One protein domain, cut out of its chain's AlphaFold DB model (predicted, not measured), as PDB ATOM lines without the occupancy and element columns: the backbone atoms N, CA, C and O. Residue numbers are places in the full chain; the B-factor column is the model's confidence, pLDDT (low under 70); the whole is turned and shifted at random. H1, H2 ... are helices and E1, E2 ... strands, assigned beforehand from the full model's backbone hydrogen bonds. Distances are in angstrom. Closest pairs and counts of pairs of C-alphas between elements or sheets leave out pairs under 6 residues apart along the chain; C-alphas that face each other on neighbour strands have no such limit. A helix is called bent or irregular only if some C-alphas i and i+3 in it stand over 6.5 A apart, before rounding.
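This is residues 5 to 117 of the 328 residues of an uncharacterized protein of Chloroflexi bacterium (UniProt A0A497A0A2). A loose, stretched-out model: the long helix H3 leads from an arm of two helices, H1 and H2, to a head of short parts, and residues 24 to 30, where the arm joins H3, stick out free. In the head are the short helices H4, H5 and H6 and a small ribbon of two antiparallel strands, E1 and E2, with the short helix H7 in the loop between the strands. The printed part has 113 residues, with seven named helices and two named strands in the order H1 H2 H3 H4 H5 H6 E1 H7 E2, and its class is mostly helix. It is loose, with a radius of gyration of the C-alphas of 18.7 A, and elongated, spanning 52 by 34 by 27 A.

E1, residues 97 to 100, and E2, residues 114 to 117, are antiparallel neighbours at 143 degrees; N 99 and O 115 are 2.9 A apart and N 115 and O 99 are 2.8 A apart, both within hydrogen-bond range. H6, residues 76 to 83, comes closest to E2 at the C-alphas of Leu 83 and Trp 114, 5.8 A. H7, residues 105 to 108, touches no helix; it and H6 are only just apart, closest 8.2 A. H4, residues 50 to 55, and H6 only just touch, with 3 pairs of C-alphas within 8 A, the closest those of Leu 51 and Tyr 79, 7.7 A; they run opposite ways at a shallow tilt of 4 degrees. H3, residues 28 to 46, touches H4 only at the corner, with residues 43 to 46 alone, closest at the C-alphas of Leu 46 and Gly 52, 4.1 A. H5, residues 64 to 70, only just touches H3, with 3 pairs of C-alphas within 8 A, and only at residues 36 to 40 of H3; the closest C-alphas are those of Lys 36 and Val 64, 6.8 A, and the two run the same way at a steep tilt of 44 degrees. H2, residues 13 to 25, and H3 are only just apart, closest 8.3 A. H1, residues 5 to 9, touches H2 only at the corner, closest at the C-alphas of Leu 7 and Leu 16, 6.1 A. H2 and H6 are irregular: C-alphas 20 and 23 are 7.5 A apart, and C-alphas 78 and 81 are 7.4 A apart. Every O i to N i+4 pair is within hydrogen-bond range in H1, H3, H4 and H5, against 6 of 9 in H2 and 2 of 4 in H6; H7 is too short for such a pair, and its one O i to N i+3 pair is within range.

H1 begins at C-alpha 5, (47.689, -8.044, -8.849), and is 6.0 A long; H2 is 16.4 A. H3 begins at C-alpha 28, (25.927, -23.840, 5.734), and is 26.6 A. H4, H5, H6 and H7 are 8.9, 10.1, 9.1 and 5.5 A. E1 is 10.0 A, and E2, 9.5 A, ends at C-alpha 117, (50.387, -32.807, -4.434).

The two C-alphas farthest apart are those of Gln 10 and Gly 109, 53.8 A. The printed part has no cut. The link from H6 to E1, 13 residues, is long. Residues 103 to 108 have pLDDT under 70; the mean of the printed part is 93.2.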
ATOM      1  N   VAL A   5      46.961  -9.260  -8.472       94.62
ATOM      2  CA  VAL A   5      47.689  -8.044  -8.849       94.62
ATOM      3  C   VAL A   5      46.872  -7.168  -9.788       94.62
ATOM      4  O   VAL A   5      46.807  -5.961  -9.590       94.62
ATOM      5  N   GLU A   6      46.210  -7.754 -10.785       96.06
ATOM      6  CA  GLU A   6      45.348  -7.001 -11.705       96.06
ATOM      7  C   GLU A   6      44.199  -6.315 -10.965       96.06
ATOM      8  O   GLU A   6      43.969  -5.123 -11.160       96.06
ATOM      9  N   LEU A   7      43.521  -7.043 -10.068       96.38
ATOM     10  CA  LEU A   7      42.461  -6.477  -9.232       96.38
ATOM     11  C   LEU A   7      42.995  -5.343  -8.348       96.38
ATOM     12  O   LEU A   7      42.359  -4.296  -8.239       96.38
ATOM     13  N   LEU A   8      44.178  -5.530  -7.754       95.12
ATOM     14  CA  LEU A   8      44.814  -4.530  -6.901       95.12
ATOM     15  C   LEU A   8      45.187  -3.256  -7.678       95.12
ATOM     16  O   LEU A   8      44.834  -2.162  -7.239       95.12
ATOM     17  N   ARG A   9      45.834  -3.382  -8.845       96.19
ATOM     18  CA  ARG A   9      46.217  -2.253  -9.718       96.19
ATOM     19  C   ARG A   9      45.015  -1.465 -10.229       96.19
ATOM     20  O   ARG A   9      45.105  -0.257 -10.400       96.19
ATOM     21  N   GLN A  10      43.890  -2.143 -10.448       96.88
ATOM     22  CA  GLN A  10      42.626  -1.527 -10.860       96.88
ATOM     23  C   GLN A  10      41.839  -0.921  -9.682       96.88
ATOM     24  O   GLN A  10      40.738  -0.419  -9.883       96.88
ATOM     25  N   GLY A  11      42.353  -0.998  -8.448       95.25
ATOM     26  CA  GLY A  11      41.663  -0.504  -7.252       95.25
ATOM     27  C   GLY A  11      40.454  -1.346  -6.820       95.25
ATOM     28  O   GLY A  11      39.719  -0.947  -5.920       95.25
ATOM     29  N   ARG A  12      40.250  -2.532  -7.407       97.06
ATOM     30  CA  ARG A  12      39.086  -3.414  -7.195       97.06
ATOM     31  C   ARG A  12      39.254  -4.272  -5.936       97.06
ATOM     32  O   ARG A  12      39.222  -5.503  -5.989       97.06
ATOM     33  N   ARG A  13      39.463  -3.620  -4.785       96.44
ATOM     34  CA  ARG A  13      39.725  -4.292  -3.497       96.44
ATOM     35  C   ARG A  13      38.547  -5.149  -3.020       96.44
ATOM     36  O   ARG A  13      38.790  -6.223  -2.481       96.44
ATOM     37  N   ASP A  14      37.307  -4.750  -3.296       96.88
ATOM     38  CA  ASP A  14      36.119  -5.538  -2.931       96.88
ATOM     39  C   ASP A  14      36.045  -6.869  -3.688       96.88
ATOM     40  O   ASP A  14      35.702  -7.909  -3.125       96.88
ATOM     41  N   GLU A  15      36.426  -6.872  -4.965       97.31
ATOM     42  CA  GLU A  15      36.497  -8.104  -5.751       97.31
ATOM     43  C   GLU A  15      37.659  -8.988  -5.318       97.31
ATOM     44  O   GLU A  15      37.521 -10.212  -5.277       97.31
ATOM     45  N   LEU A  16      38.786  -8.375  -4.948       96.88
ATOM     46  CA  LEU A  16      39.914  -9.089  -4.364       96.88
ATOM     47  C   LEU A  16      39.502  -9.759  -3.044       96.88
ATOM     48  O   LEU A  16      39.740 -10.953  -2.863       96.88
ATOM     49  N   TRP A  17      38.798  -9.035  -2.171       97.69
ATOM     50  CA  TRP A  17      38.212  -9.591  -0.956       97.69
ATOM     51  C   TRP A  17      37.266 -10.749  -1.273       97.69
ATOM     52  O   TRP A  17      37.438 -11.845  -0.745       97.69
ATOM     53  N   LYS A  18      36.291 -10.553  -2.167       97.19
ATOM     54  CA  LYS A  18      35.312 -11.591  -2.518       97.19
ATOM     55  C   LYS A  18      35.984 -12.846  -3.077       97.19
ATOM     56  O   LYS A  18      35.583 -13.956  -2.737       97.19
ATOM     57  N   LYS A  19      37.032 -12.687  -3.890       95.81
ATOM     58  CA  LYS A  19      37.775 -13.795  -4.502       95.81
ATOM     59  C   LYS A  19      38.508 -14.667  -3.478       95.81
ATOM     60  O   LYS A  19      38.524 -15.885  -3.642       95.81
ATOM     61  N   TYR A  20      39.138 -14.063  -2.470       97.06
ATOM     62  CA  TYR A  20      39.996 -14.783  -1.518       97.06
ATOM     63  C   TYR A  20      39.310 -15.066  -0.173       97.06
ATOM     64  O   TYR A  20      39.531 -16.120   0.414       97.06
ATOM     65  N   CYS A  21      38.446 -14.170   0.298       97.94
ATOM     66  CA  CYS A  21      37.801 -14.221   1.614       97.94
ATOM     67  C   CYS A  21      36.277 -14.422   1.545       97.94
ATOM     68  O   CYS A  21      35.641 -14.559   2.586       97.94
ATOM     69  N   GLY A  22      35.676 -14.472   0.349       97.06
ATOM     70  CA  GLY A  22      34.222 -14.616   0.183       97.06
ATOM     71  C   GLY A  22      33.646 -15.940   0.693       97.06
ATOM     72  O   GLY A  22      32.450 -16.018   0.943       97.06
ATOM     73  N   PHE A  23      34.478 -16.964   0.913       96.75
ATOM     74  CA  PHE A  23      34.036 -18.220   1.532       96.75
ATOM     75  C   PHE A  23      33.512 -18.024   2.967       96.75
ATOM     76  O   PHE A  23      32.730 -18.842   3.438       96.75
ATOM     77  N   LEU A  24      33.914 -16.942   3.647       96.88
ATOM     78  CA  LEU A  24      33.418 -16.584   4.982       96.88
ATOM     79  C   LEU A  24      31.939 -16.175   4.983       96.88
ATOM     80  O   LEU A  24      31.328 -16.138   6.046       96.88
ATOM     81  N   ASP A  25      31.384 -15.854   3.813       96.50
ATOM     82  CA  ASP A  25      30.002 -15.400   3.653       96.50
ATOM     83  C   ASP A  25      29.049 -16.523   3.226       96.50
ATOM     84  O   ASP A  25      27.857 -16.274   3.059       96.50
ATOM     85  N   LEU A  26      29.559 -17.744   3.043       97.62
ATOM     86  CA  LEU A  26      28.741 -18.892   2.665       97.62
ATOM     87  C   LEU A  26      27.810 -19.289   3.808       97.62
ATOM     88  O   LEU A  26      28.238 -19.447   4.954       97.62
ATOM     89  N   SER A  27      26.547 -19.543   3.474       97.62
ATOM     90  CA  SER A  27      25.665 -20.273   4.378       97.62
ATOM     91  C   SER A  27      26.126 -21.728   4.518       97.62
ATOM     92  O   SER A  27      26.860 -22.263   3.677       97.62
ATOM     93  N   LEU A  28      25.659 -22.412   5.565       96.62
ATOM     94  CA  LEU A  28      25.927 -23.840   5.734       96.62
ATOM     95  C   LEU A  28      25.429 -24.657   4.530       96.62
ATOM     96  O   LEU A  28      26.110 -25.576   4.086       96.62
ATOM     97  N   GLU A  29      24.270 -24.310   3.970       98.12
ATOM     98  CA  GLU A  29      23.717 -24.991   2.798       98.12
ATOM     99  C   GLU A  29      24.617 -24.820   1.566       98.12
ATOM    100  O   GLU A  29      24.937 -25.794   0.880       98.12
ATOM    101  N   GLU A  30      25.091 -23.597   1.312       98.25
ATOM    102  CA  GLU A  30      26.004 -23.318   0.204       98.25
ATOM    103  C   GLU A  30      27.339 -24.045   0.378       98.25
ATOM    104  O   GLU A  30      27.849 -24.627  -0.584       98.25
ATOM    105  N   PHE A  31      27.872 -24.062   1.602       97.81
ATOM    106  CA  PHE A  31      29.075 -24.807   1.957       97.81
ATOM    107  C   PHE A  31      28.898 -26.306   1.682       97.81
ATOM    108  O   PHE A  31      29.703 -26.914   0.973       97.81
ATOM    109  N   MET A  32      27.805 -26.898   2.172       97.31
ATOM    110  CA  MET A  32      27.520 -28.321   1.986       97.31
ATOM    111  C   MET A  32      27.282 -28.679   0.520       97.31
ATOM    112  O   MET A  32      27.684 -29.755   0.081       97.31
ATOM    113  N   ARG A  33      26.699 -27.780  -0.278       98.12
ATOM    114  CA  ARG A  33      26.576 -27.976  -1.728       98.12
ATOM    115  C   ARG A  33      27.945 -28.079  -2.408       98.12
ATOM    116  O   ARG A  33      28.121 -28.927  -3.282       98.12
ATOM    117  N   ILE A  34      28.917 -27.255  -2.004       97.88
ATOM    118  CA  ILE A  34      30.288 -27.325  -2.535       97.88
ATOM    119  C   ILE A  34      30.954 -28.642  -2.116       97.88
ATOM    120  O   ILE A  34      31.525 -29.315  -2.971       97.88
ATOM    121  N   GLN A  35      30.822 -29.038  -0.848       97.25
ATOM    122  CA  GLN A  35      31.369 -30.292  -0.316       97.25
ATOM    123  C   GLN A  35      30.833 -31.527  -1.049       97.25
ATOM    124  O   GLN A  35      31.614 -32.364  -1.497       97.25
ATOM    125  N   LYS A  36      29.508 -31.621  -1.227       97.81
ATOM    126  CA  LYS A  36      28.860 -32.741  -1.929       97.81
ATOM    127  C   LYS A  36      29.353 -32.860  -3.368       97.81
ATOM    128  O   LYS A  36      29.744 -33.939  -3.799       97.81
ATOM    129  N   ARG A  37      29.388 -31.738  -4.096       97.81
ATOM    130  CA  ARG A  37      29.915 -31.707  -5.466       97.81
ATOM    131  C   ARG A  37      31.384 -32.141  -5.503       97.81
ATOM    132  O   ARG A  37      31.741 -32.971  -6.331       97.81
ATOM    133  N   LEU A  38      32.212 -31.607  -4.599       96.88
ATOM    134  CA  LEU A  38      33.634 -31.937  -4.517       96.88
ATOM    135  C   LEU A  38      33.848 -33.442  -4.318       96.88
ATOM    136  O   LEU A  38      34.663 -34.022  -5.033       96.88
ATOM    137  N   LEU A  39      33.119 -34.072  -3.391       97.75
ATOM    138  CA  LEU A  39      33.233 -35.509  -3.137       97.75
ATOM    139  C   LEU A  39      32.957 -36.327  -4.404       97.75
ATOM    140  O   LEU A  39      33.778 -37.159  -4.783       97.75
ATOM    141  N   LEU A  40      31.838 -36.062  -5.083       97.94
ATOM    142  CA  LEU A  40      31.451 -36.806  -6.286       97.94
ATOM    143  C   LEU A  40      32.461 -36.619  -7.431       97.94
ATOM    144  O   LEU A  40      32.798 -37.580  -8.124       97.94
ATOM    145  N   GLU A  41      33.009 -35.410  -7.592       96.31
ATOM    146  CA  GLU A  41      34.110 -35.150  -8.529       96.31
ATOM    147  C   GLU A  41      35.364 -35.972  -8.173       96.31
ATOM    148  O   GLU A  41      35.994 -36.552  -9.061       96.31
ATOM    149  N   GLN A  42      35.726 -36.063  -6.886       95.75
ATOM    150  CA  GLN A  42      36.892 -36.842  -6.452       95.75
ATOM    151  C   GLN A  42      36.685 -38.351  -6.621       95.75
ATOM    152  O   GLN A  42      37.599 -39.026  -7.089       95.75
ATOM    153  N   ILE A  43      35.493 -38.879  -6.321       97.25
ATOM    154  CA  ILE A  43      35.158 -40.294  -6.556       97.25
ATOM    155  C   ILE A  43      35.323 -40.635  -8.039       97.25
ATOM    156  O   ILE A  43      35.949 -41.639  -8.373       97.25
ATOM    157  N   GLN A  44      34.834 -39.773  -8.935       95.94
ATOM    158  CA  GLN A  44      34.971 -39.972 -10.378       95.94
ATOM    159  C   GLN A  44      36.437 -39.991 -10.840       95.94
ATOM    160  O   GLN A  44      36.790 -40.774 -11.724       95.94
ATOM    161  N   LEU A  45      37.302 -39.142 -10.281       95.12
ATOM    162  CA  LEU A  45      38.730 -39.160 -10.610       95.12
ATOM    163  C   LEU A  45      39.416 -40.415 -10.058       95.12
ATOM    164  O   LEU A  45      40.181 -41.070 -10.768       95.12
ATOM    165  N   LEU A  46      39.122 -40.773  -8.807       95.81
ATOM    166  CA  LEU A  46      39.727 -41.912  -8.119       95.81
ATOM    167  C   LEU A  46      39.302 -43.256  -8.721       95.81
ATOM    168  O   LEU A  46      40.142 -44.143  -8.861       95.81
ATOM    169  N   SER A  47      38.053 -43.409  -9.171       95.94
ATOM    170  CA  SER A  47      37.585 -44.654  -9.802       95.94
ATOM    171  C   SER A  47      38.396 -45.043 -11.049       95.94
ATOM    172  O   SER A  47      38.422 -46.206 -11.458       95.94
ATOM    173  N   ASN A  48      39.095 -44.079 -11.652       95.44
ATOM    174  CA  ASN A  48      39.836 -44.268 -12.892       95.44
ATOM    175  C   ASN A  48      41.306 -44.679 -12.682       95.44
ATOM    176  O   ASN A  48      41.964 -45.044 -13.655       95.44
ATOM    177  N   CYS A  49      41.824 -44.717 -11.449       96.81
ATOM    178  CA  CYS A  49      43.215 -45.093 -11.166       96.81
ATOM    179  C   CYS A  49      43.341 -46.331 -10.255       96.81
ATOM    180  O   CYS A  49      42.396 -46.725  -9.578       96.81
ATOM    181  N   GLU A  50      44.514 -46.979 -10.262       97.44
ATOM    182  CA  GLU A  50      44.773 -48.201  -9.472       97.44
ATOM    183  C   GLU A  50      44.610 -47.946  -7.968       97.44
ATOM    184  O   GLU A  50      43.918 -48.709  -7.293       97.44
ATOM    185  N   LEU A  51      45.190 -46.855  -7.453       96.75
ATOM    186  CA  LEU A  51      45.084 -46.515  -6.035       96.75
ATOM    187  C   LEU A  51      43.632 -46.228  -5.647       96.75
ATOM    188  O   LEU A  51      43.142 -46.771  -4.664       96.75
ATOM    189  N   GLY A  52      42.928 -45.412  -6.432       96.19
ATOM    190  CA  GLY A  52      41.552 -45.039  -6.127       96.19
ATOM    191  C   GLY A  52      40.585 -46.220  -6.196       96.19
ATOM    192  O   GLY A  52      39.771 -46.364  -5.293       96.19
ATOM    193  N   ARG A  53      40.729 -47.142  -7.161       96.44
ATOM    194  CA  ARG A  53      39.939 -48.390  -7.180       96.44
ATOM    195  C   ARG A  53      40.172 -49.259  -5.950       96.44
ATOM    196  O   ARG A  53      39.223 -49.866  -5.466       96.44
ATOM    197  N   LYS A  54      41.405 -49.319  -5.435       96.00
ATOM    198  CA  LYS A  54      41.696 -50.036  -4.188       96.00
ATOM    199  C   LYS A  54      40.994 -49.383  -2.993       96.00
ATOM    200  O   LYS A  54      40.383 -50.091  -2.204       96.00
ATOM    201  N   LEU A  55      41.064 -48.055  -2.884       94.38
ATOM    202  CA  LEU A  55      40.463 -47.297  -1.776       94.38
ATOM    203  C   LEU A  55      38.930 -47.332  -1.807       94.38
ATOM    204  O   LEU A  55      38.300 -47.473  -0.770       94.38
ATOM    205  N   LEU A  56      38.335 -47.257  -2.999       95.81
ATOM    206  CA  LEU A  56      36.887 -47.355  -3.203       95.81
ATOM    207  C   LEU A  56      36.380 -48.807  -3.201       95.81
ATOM    208  O   LEU A  56      35.217 -49.045  -3.505       95.81
ATOM    209  N   VAL A  57      37.241 -49.794  -2.917       94.00
ATOM    210  CA  VAL A  57      36.896 -51.229  -2.894       94.00
ATOM    211  C   VAL A  57      36.230 -51.691  -4.204       94.00
ATOM    212  O   VAL A  57      35.298 -52.488  -4.225       94.00
ATOM    213  N   GLY A  58      36.686 -51.142  -5.332       91.50
ATOM    214  CA  GLY A  58      36.123 -51.395  -6.660       91.50
ATOM    215  C   GLY A  58      34.750 -50.762  -6.921       91.50
ATOM    216  O   GLY A  58      34.236 -50.906  -8.029       91.50
ATOM    217  N   GLN A  59      34.171 -50.052  -5.952       93.00
ATOM    218  CA  GLN A  59      32.890 -49.365  -6.088       93.00
ATOM    219  C   GLN A  59      33.062 -47.947  -6.646       93.00
ATOM    220  O   GLN A  59      34.164 -47.395  -6.712       93.00
ATOM    221  N   LYS A  60      31.951 -47.342  -7.069       96.31
ATOM    222  CA  LYS A  60      31.910 -45.950  -7.522       96.31
ATOM    223  C   LYS A  60      30.660 -45.264  -6.965       96.31
ATOM    224  O   LYS A  60      29.686 -45.116  -7.704       96.31
ATOM    225  N   PRO A  61      30.695 -44.854  -5.685       97.06
ATOM    226  CA  PRO A  61      29.537 -44.263  -5.039       97.06
ATOM    227  C   PRO A  61      29.035 -43.011  -5.763       97.06
ATOM    228  O   PRO A  61      29.815 -42.214  -6.289       97.06
ATOM    229  N   THR A  62      27.719 -42.836  -5.780       96.69
ATOM    230  CA  THR A  62      27.017 -41.756  -6.491       96.69
ATOM    231  C   THR A  62      26.385 -40.727  -5.553       96.69
ATOM    232  O   THR A  62      25.883 -39.697  -6.005       96.69
ATOM    233  N   SER A  63      26.456 -40.971  -4.244       97.38
ATOM    234  CA  SER A  63      25.980 -40.084  -3.182       97.38
ATOM    235  C   SER A  63      26.953 -40.057  -1.999       97.38
ATOM    236  O   SER A  63      27.873 -40.873  -1.913       97.38
ATOM    237  N   VAL A  64      26.760 -39.102  -1.081       97.19
ATOM    238  CA  VAL A  64      27.541 -39.043   0.169       97.19
ATOM    239  C   VAL A  64      27.205 -40.239   1.057       97.19
ATOM    240  O   VAL A  64      28.079 -40.793   1.712       97.19
ATOM    241  N   GLU A  65      25.936 -40.622   1.084       97.50
ATOM    242  CA  GLU A  65      25.400 -41.704   1.896       97.50
ATOM    243  C   GLU A  65      25.991 -43.047   1.449       97.50
ATOM    244  O   GLU A  65      26.593 -43.750   2.255       97.50
ATOM    245  N   GLU A  66      25.962 -43.331   0.147       97.50
ATOM    246  CA  GLU A  66      26.588 -44.527  -0.424       97.50
ATOM    247  C   GLU A  66      28.105 -44.533  -0.197       97.50
ATOM    248  O   GLU A  66      28.671 -45.573   0.126       97.50
ATOM    249  N   PHE A  67      28.779 -43.381  -0.317       97.31
ATOM    250  CA  PHE A  67      30.208 -43.279  -0.009       97.31
ATOM    251  C   PHE A  67      30.497 -43.694   1.440       97.31
ATOM    252  O   PHE A  67      31.390 -44.503   1.671       97.31
ATOM    253  N   ARG A  68      29.706 -43.205   2.399       95.94
ATOM    254  CA  ARG A  68      29.842 -43.540   3.826       95.94
ATOM    255  C   ARG A  68      29.553 -45.003   4.145       95.94
ATOM    256  O   ARG A  68      30.181 -45.558   5.038       95.94
ATOM    257  N   GLU A  69      28.596 -45.614   3.454       96.19
ATOM    258  CA  GLU A  69      28.217 -47.014   3.680       96.19
ATOM    259  C   GLU A  69      29.236 -48.005   3.101       96.19
ATOM    260  O   GLU A  69      29.369 -49.121   3.604       96.19
ATOM    261  N   THR A  70      29.950 -47.613   2.042       95.56
ATOM    262  CA  THR A  70      30.755 -48.536   1.225       95.56
ATOM    263  C   THR A  70      32.263 -48.331   1.334       95.56
ATOM    264  O   THR A  70      33.016 -49.296   1.176       95.56
ATOM    265  N   VAL A  71      32.728 -47.102   1.577       96.25
ATOM    266  CA  VAL A  71      34.157 -46.771   1.568       96.25
ATOM    267  C   VAL A  71      34.705 -46.820   2.994       96.25
ATOM    268  O   VAL A  71      34.267 -46.043   3.844       96.25
ATOM    269  N   PRO A  72      35.668 -47.713   3.293       95.44
ATOM    270  CA  PRO A  72      36.216 -47.828   4.634       95.44
ATOM    271  C   PRO A  72      37.058 -46.602   4.993       95.44
ATOM    272  O   PRO A  72      37.719 -45.999   4.145       95.44
ATOM    273  N   LEU A  73      37.100 -46.281   6.286       94.94
ATOM    274  CA  LEU A  73      38.082 -45.342   6.816       94.94
ATOM    275  C   LEU A  73      39.487 -45.928   6.652       94.94
ATOM    276  O   LEU A  73      39.735 -47.086   6.984       94.94
ATOM    277  N   THR A  74      40.409 -45.105   6.167       94.81
ATOM    278  CA  THR A  74      41.787 -45.511   5.873       94.81
ATOM    279  C   THR A  74      42.791 -44.752   6.724       94.81
ATOM    280  O   THR A  74      42.561 -43.610   7.127       94.81
ATOM    281  N   THR A  75      43.963 -45.343   6.911       93.12
ATOM    282  CA  THR A  75      45.137 -44.682   7.490       93.12
ATOM    283  C   THR A  75      46.246 -44.581   6.447       93.12
ATOM    284  O   THR A  75      46.129 -45.095   5.340       93.12
ATOM    285  N   TYR A  76      47.369 -43.932   6.776       92.69
ATOM    286  CA  TYR A  76      48.484 -43.816   5.827       92.69
ATOM    287  C   TYR A  76      49.039 -45.185   5.370       92.69
ATOM    288  O   TYR A  76      49.595 -45.283   4.275       92.69
ATOM    289  N   GLU A  77      48.870 -46.243   6.167       91.94
ATOM    290  CA  GLU A  77      49.332 -47.599   5.841       91.94
ATOM    291  C   GLU A  77      48.694 -48.149   4.559       91.94
ATOM    292  O   GLU A  77      49.385 -48.774   3.752       91.94
ATOM    293  N   ASP A  78      47.429 -47.813   4.296       94.44
ATOM    294  CA  ASP A  78      46.702 -48.239   3.093       94.44
ATOM    295  C   ASP A  78      47.335 -47.692   1.801       94.44
ATOM    296  O   ASP A  78      47.301 -48.326   0.736       94.44
ATOM    297  N   TYR A  79      47.979 -46.527   1.910       94.94
ATOM    298  CA  TYR A  79      48.632 -45.812   0.817       94.94
ATOM    299  C   TYR A  79      50.139 -46.087   0.737       94.94
ATOM    300  O   TYR A  79      50.746 -45.939  -0.331       94.94
ATOM    301  N   ALA A  80      50.764 -46.477   1.853       93.50
ATOM    302  CA  ALA A  80      52.211 -46.596   2.003       93.50
ATOM    303  C   ALA A  80      52.901 -47.439   0.907       93.50
ATOM    304  O   ALA A  80      53.922 -46.973   0.384       93.50
ATOM    305  N   PRO A  81      52.360 -48.595   0.455       93.88
ATOM    306  CA  PRO A  81      52.971 -49.392  -0.616       93.88
ATOM    307  C   PRO A  81      53.159 -48.639  -1.942       93.88
ATOM    308  O   PRO A  81      54.040 -48.988  -2.733       93.88
ATOM    309  N   PHE A  82      52.341 -47.611  -2.187       95.81
ATOM    310  CA  PHE A  82      52.365 -46.794  -3.396       95.81
ATOM    311  C   PHE A  82      53.133 -45.490  -3.179       95.81
ATOM    312  O   PHE A  82      54.048 -45.172  -3.944       95.81
ATOM    313  N   LEU A  83      52.782 -44.748  -2.123       95.75
ATOM    314  CA  LEU A  83      53.275 -43.388  -1.902       95.75
ATOM    315  C   LEU A  83      54.721 -43.358  -1.410       95.75
ATOM    316  O   LEU A  83      55.482 -42.490  -1.833       95.75
ATOM    317  N   LEU A  84      55.156 -44.335  -0.601       93.75
ATOM    318  CA  LEU A  84      56.556 -44.400  -0.161       93.75
ATOM    319  C   LEU A  84      57.522 -44.602  -1.336       93.75
ATOM    320  O   LEU A  84      58.644 -44.099  -1.307       93.75
ATOM    321  N   LYS A  85      57.057 -45.290  -2.385       94.69
ATOM    322  CA  LYS A  85      57.783 -45.521  -3.642       94.69
ATOM    323  C   LYS A  85      57.512 -44.449  -4.701       94.69
ATOM    324  O   LYS A  85      58.014 -44.572  -5.812       94.69
ATOM    325  N   LYS A  86      56.701 -43.433  -4.382       96.44
ATOM    326  CA  LYS A  86      56.277 -42.368  -5.299       96.44
ATOM    327  C   LYS A  86      55.727 -42.887  -6.637       96.44
ATOM    328  O   LYS A  86      56.049 -42.352  -7.694       96.44
ATOM    329  N   ARG A  87      54.913 -43.952  -6.616       97.31
ATOM    330  CA  ARG A  87      54.325 -44.534  -7.840       97.31
ATOM    331  C   ARG A  87      53.309 -43.571  -8.463       97.31
ATOM    332  O   ARG A  87      52.159 -43.535  -8.046       97.31
ATOM    333  N   GLU A  88      53.715 -42.798  -9.466       97.38
ATOM    334  CA  GLU A  88      52.834 -41.805 -10.111       97.38
ATOM    335  C   GLU A  88      51.773 -42.435 -11.018       97.38
ATOM    336  O   GLU A  88      50.669 -41.913 -11.132       97.38
ATOM    337  N   ASN A  89      52.067 -43.591 -11.619       97.00
ATOM    338  CA  ASN A  89      51.169 -44.270 -12.556       97.00
ATOM    339  C   ASN A  89      49.895 -44.840 -11.908       97.00
ATOM    340  O   ASN A  89      48.980 -45.238 -12.623       97.00
ATOM    341  N   VAL A  90      49.834 -44.898 -10.573       96.88
ATOM    342  CA  VAL A  90      48.651 -45.375  -9.839       96.88
ATOM    343  C   VAL A  90      47.725 -44.254  -9.380       96.88
ATOM    344  O   VAL A  90      46.675 -44.538  -8.808       96.88
ATOM    345  N   LEU A  91      48.126 -42.997  -9.580       97.44
ATOM    346  CA  LEU A  91      47.427 -41.810  -9.094       97.44
ATOM    347  C   LEU A  91      46.395 -41.319 -10.122       97.44
ATOM    348  O   LEU A  91      46.539 -41.592 -11.313       97.44
ATOM    349  N   PRO A  92      45.354 -40.578  -9.695       95.62
ATOM    350  CA  PRO A  92      44.338 -40.048 -10.613       95.62
ATOM    351  C   PRO A  92      44.889 -38.984 -11.573       95.62
ATOM    352  O   PRO A  92      44.324 -38.744 -12.634       95.62
ATOM    353  N   THR A  93      45.986 -38.329 -11.199       95.12
ATOM    354  CA  THR A  93      46.703 -37.365 -12.030       95.12
ATOM    355  C   THR A  93      48.179 -37.368 -11.655       95.12
ATOM    356  O   THR A  93      48.544 -37.766 -10.543       95.12
ATOM    357  N   LYS A  94      49.029 -36.905 -12.572       96.31
ATOM    358  CA  LYS A  94      50.449 -36.712 -12.293       96.31
ATOM    359  C   LYS A  94      50.615 -35.630 -11.210       96.31
ATOM    360  O   LYS A  94      50.082 -34.530 -11.380       96.31
ATOM    361  N   PRO A  95      51.345 -35.897 -10.113       97.00
ATOM    362  CA  PRO A  95      51.627 -34.884  -9.102       97.00
ATOM    363  C   PRO A  95      52.438 -33.722  -9.681       97.00
ATOM    364  O   PRO A  95      53.343 -33.925 -10.488       97.00
ATOM    365  N   LEU A  96      52.155 -32.505  -9.217       96.38
ATOM    366  CA  LEU A  96      53.019 -31.345  -9.435       96.38
ATOM    367  C   LEU A  96      54.353 -31.538  -8.697       96.38
ATOM    368  O   LEU A  96      55.415 -31.238  -9.236       96.38
ATOM    369  N   HIS A  97      54.287 -32.028  -7.458       95.62
ATOM    370  CA  HIS A  97      55.443 -32.378  -6.634       95.62
ATOM    371  C   HIS A  97      55.052 -33.383  -5.540       95.62
ATOM    372  O   HIS A  97      53.879 -33.696  -5.329       95.62
ATOM    373  N   TRP A  98      56.062 -33.876  -4.823       96.25
ATOM    374  CA  TRP A  98      55.902 -34.751  -3.666       96.25
ATOM    375  C   TRP A  98      56.311 -34.011  -2.400       96.25
ATOM    376  O   TRP A  98      57.492 -33.710  -2.223       96.25
ATOM    377  N   ALA A  99      55.353 -33.766  -1.510       94.50
ATOM    378  CA  ALA A  99      55.598 -33.124  -0.229       94.50
ATOM    379  C   ALA A  99      55.873 -34.162   0.865       94.50
ATOM    380  O   ALA A  99      55.349 -35.279   0.841       94.50
ATOM    381  N   ARG A 100      56.703 -33.796   1.840       89.62
ATOM    382  CA  ARG A 100      57.070 -34.650   2.972       89.62
ATOM    383  C   ARG A 100      56.509 -34.108   4.285       89.62
ATOM    384  O   ARG A 100      56.659 -32.920   4.574       89.62
ATOM    385  N   THR A 101      55.955 -34.994   5.115       83.94
ATOM    386  CA  THR A 101      55.494 -34.645   6.469       83.94
ATOM    387  C   THR A 101      56.645 -34.521   7.475       83.94
ATOM    388  O   THR A 101      57.713 -35.126   7.337       83.94
ATOM    389  N   THR A 102      56.410 -33.746   8.534       70.62
ATOM    390  CA  THR A 102      57.326 -33.553   9.675       70.62
ATOM    391  C   THR A 102      57.079 -34.538  10.832       70.62
ATOM    392  O   THR A 102      57.756 -34.453  11.853       70.62
ATOM    393  N   GLY A 103      56.112 -35.457  10.699       63.12
ATOM    394  CA  GLY A 103      55.569 -36.259  11.805       63.12
ATOM    395  C   GLY A 103      56.384 -37.489  12.230       63.12
ATOM    396  O   GLY A 103      57.275 -37.950  11.512       63.12
ATOM    397  N   ARG A 104      56.005 -38.061  13.388       58.66
ATOM    398  CA  ARG A 104      56.545 -39.288  14.018       58.66
ATOM    399  C   ARG A 104      56.184 -40.552  13.235       58.66
ATOM    400  O   ARG A 104      55.464 -41.424  13.694       58.66
ATOM    401  N   SER A 105      56.670 -40.645  12.010       58.47
ATOM    402  CA  SER A 105      56.377 -41.797  11.154       58.47
ATOM    403  C   SER A 105      57.138 -43.056  11.599       58.47
ATOM    404  O   SER A 105      56.738 -44.167  11.262       58.47
ATOM    405  N   GLY A 106      58.210 -42.888  12.386       59.28
ATOM    406  CA  GLY A 106      59.050 -43.987  12.869       59.28
ATOM    407  C   GLY A 106      58.309 -45.009  13.735       59.28
ATOM    408  O   GLY A 106      58.695 -46.171  13.733       59.28
ATOM    409  N   GLU A 107      57.217 -44.605  14.392       59.59
ATOM    410  CA  GLU A 107      56.327 -45.502  15.149       59.59
ATOM    411  C   GLU A 107      55.600 -46.510  14.234       59.59
ATOM    412  O   GLU A 107      55.223 -47.585  14.683       59.59
ATOM    413  N   PHE A 108      55.488 -46.210  12.936       64.06
ATOM    414  CA  PHE A 108      54.806 -47.024  11.924       64.06
ATOM    415  C   PHE A 108      55.784 -47.707  10.945       64.06
ATOM    416  O   PHE A 108      55.402 -48.137   9.858       64.06
ATOM    417  N   GLY A 109      57.078 -47.772  11.282       71.31
ATOM    418  CA  GLY A 109      58.093 -48.470  10.479       71.31
ATOM    419  C   GLY A 109      58.599 -47.722   9.234       71.31
ATOM    420  O   GLY A 109      59.398 -48.273   8.478       71.31
ATOM    421  N   TYR A 110      58.204 -46.462   9.013       77.50
ATOM    422  CA  TYR A 110      58.715 -45.620   7.919       77.50
ATOM    423  C   TYR A 110      59.208 -44.254   8.420       77.50
ATOM    424  O   TYR A 110      58.633 -43.644   9.305       77.50
ATOM    425  N   ARG A 111      60.300 -43.710   7.858       75.50
ATOM    426  CA  ARG A 111      60.945 -42.491   8.404       75.50
ATOM    427  C   ARG A 111      60.095 -41.217   8.267       75.50
ATOM    428  O   ARG A 111      60.216 -40.309   9.085       75.50
ATOM    429  N   PHE A 112      59.284 -41.122   7.217       84.19
ATOM    430  CA  PHE A 112      58.407 -39.984   6.922       84.19
ATOM    431  C   PHE A 112      57.304 -40.398   5.943       84.19
ATOM    432  O   PHE A 112      57.457 -41.389   5.227       84.19
ATOM    433  N   LYS A 113      56.220 -39.615   5.874       91.56
ATOM    434  CA  LYS A 113      55.163 -39.778   4.869       91.56
ATOM    435  C   LYS A 113      55.464 -38.930   3.634       91.56
ATOM    436  O   LYS A 113      55.933 -37.795   3.755       91.56
ATOM    437  N   TRP A 114      55.170 -39.484   2.465       94.25
ATOM    438  CA  TRP A 114      55.165 -38.793   1.182       94.25
ATOM    439  C   TRP A 114      53.728 -38.539   0.755       94.25
ATOM    440  O   TRP A 114      52.900 -39.445   0.774       94.25
ATOM    441  N   VAL A 115      53.455 -37.314   0.325       95.75
ATOM    442  CA  VAL A 115      52.140 -36.885  -0.136       95.75
ATOM    443  C   VAL A 115      52.267 -36.391  -1.576       95.75
ATOM    444  O   VAL A 115      53.054 -35.473  -1.827       95.75
ATOM    445  N   PRO A 116      51.533 -36.980  -2.532       96.75
ATOM    446  CA  PRO A 116      51.456 -36.442  -3.880       96.75
ATOM    447  C   PRO A 116      50.587 -35.185  -3.870       96.75
ATOM    448  O   PRO A 116      49.430 -35.226  -3.456       96.75
ATOM    449  N   VAL A 117      51.126 -34.069  -4.349       96.38
ATOM    450  CA  VAL A 117      50.387 -32.807  -4.434       96.38
ATOM    451  C   VAL A 117      50.066 -32.531  -5.894       96.38
ATOM    452  O   VAL A 117      50.971 -32.384  -6.715       96.38
TER     453      VAL A 117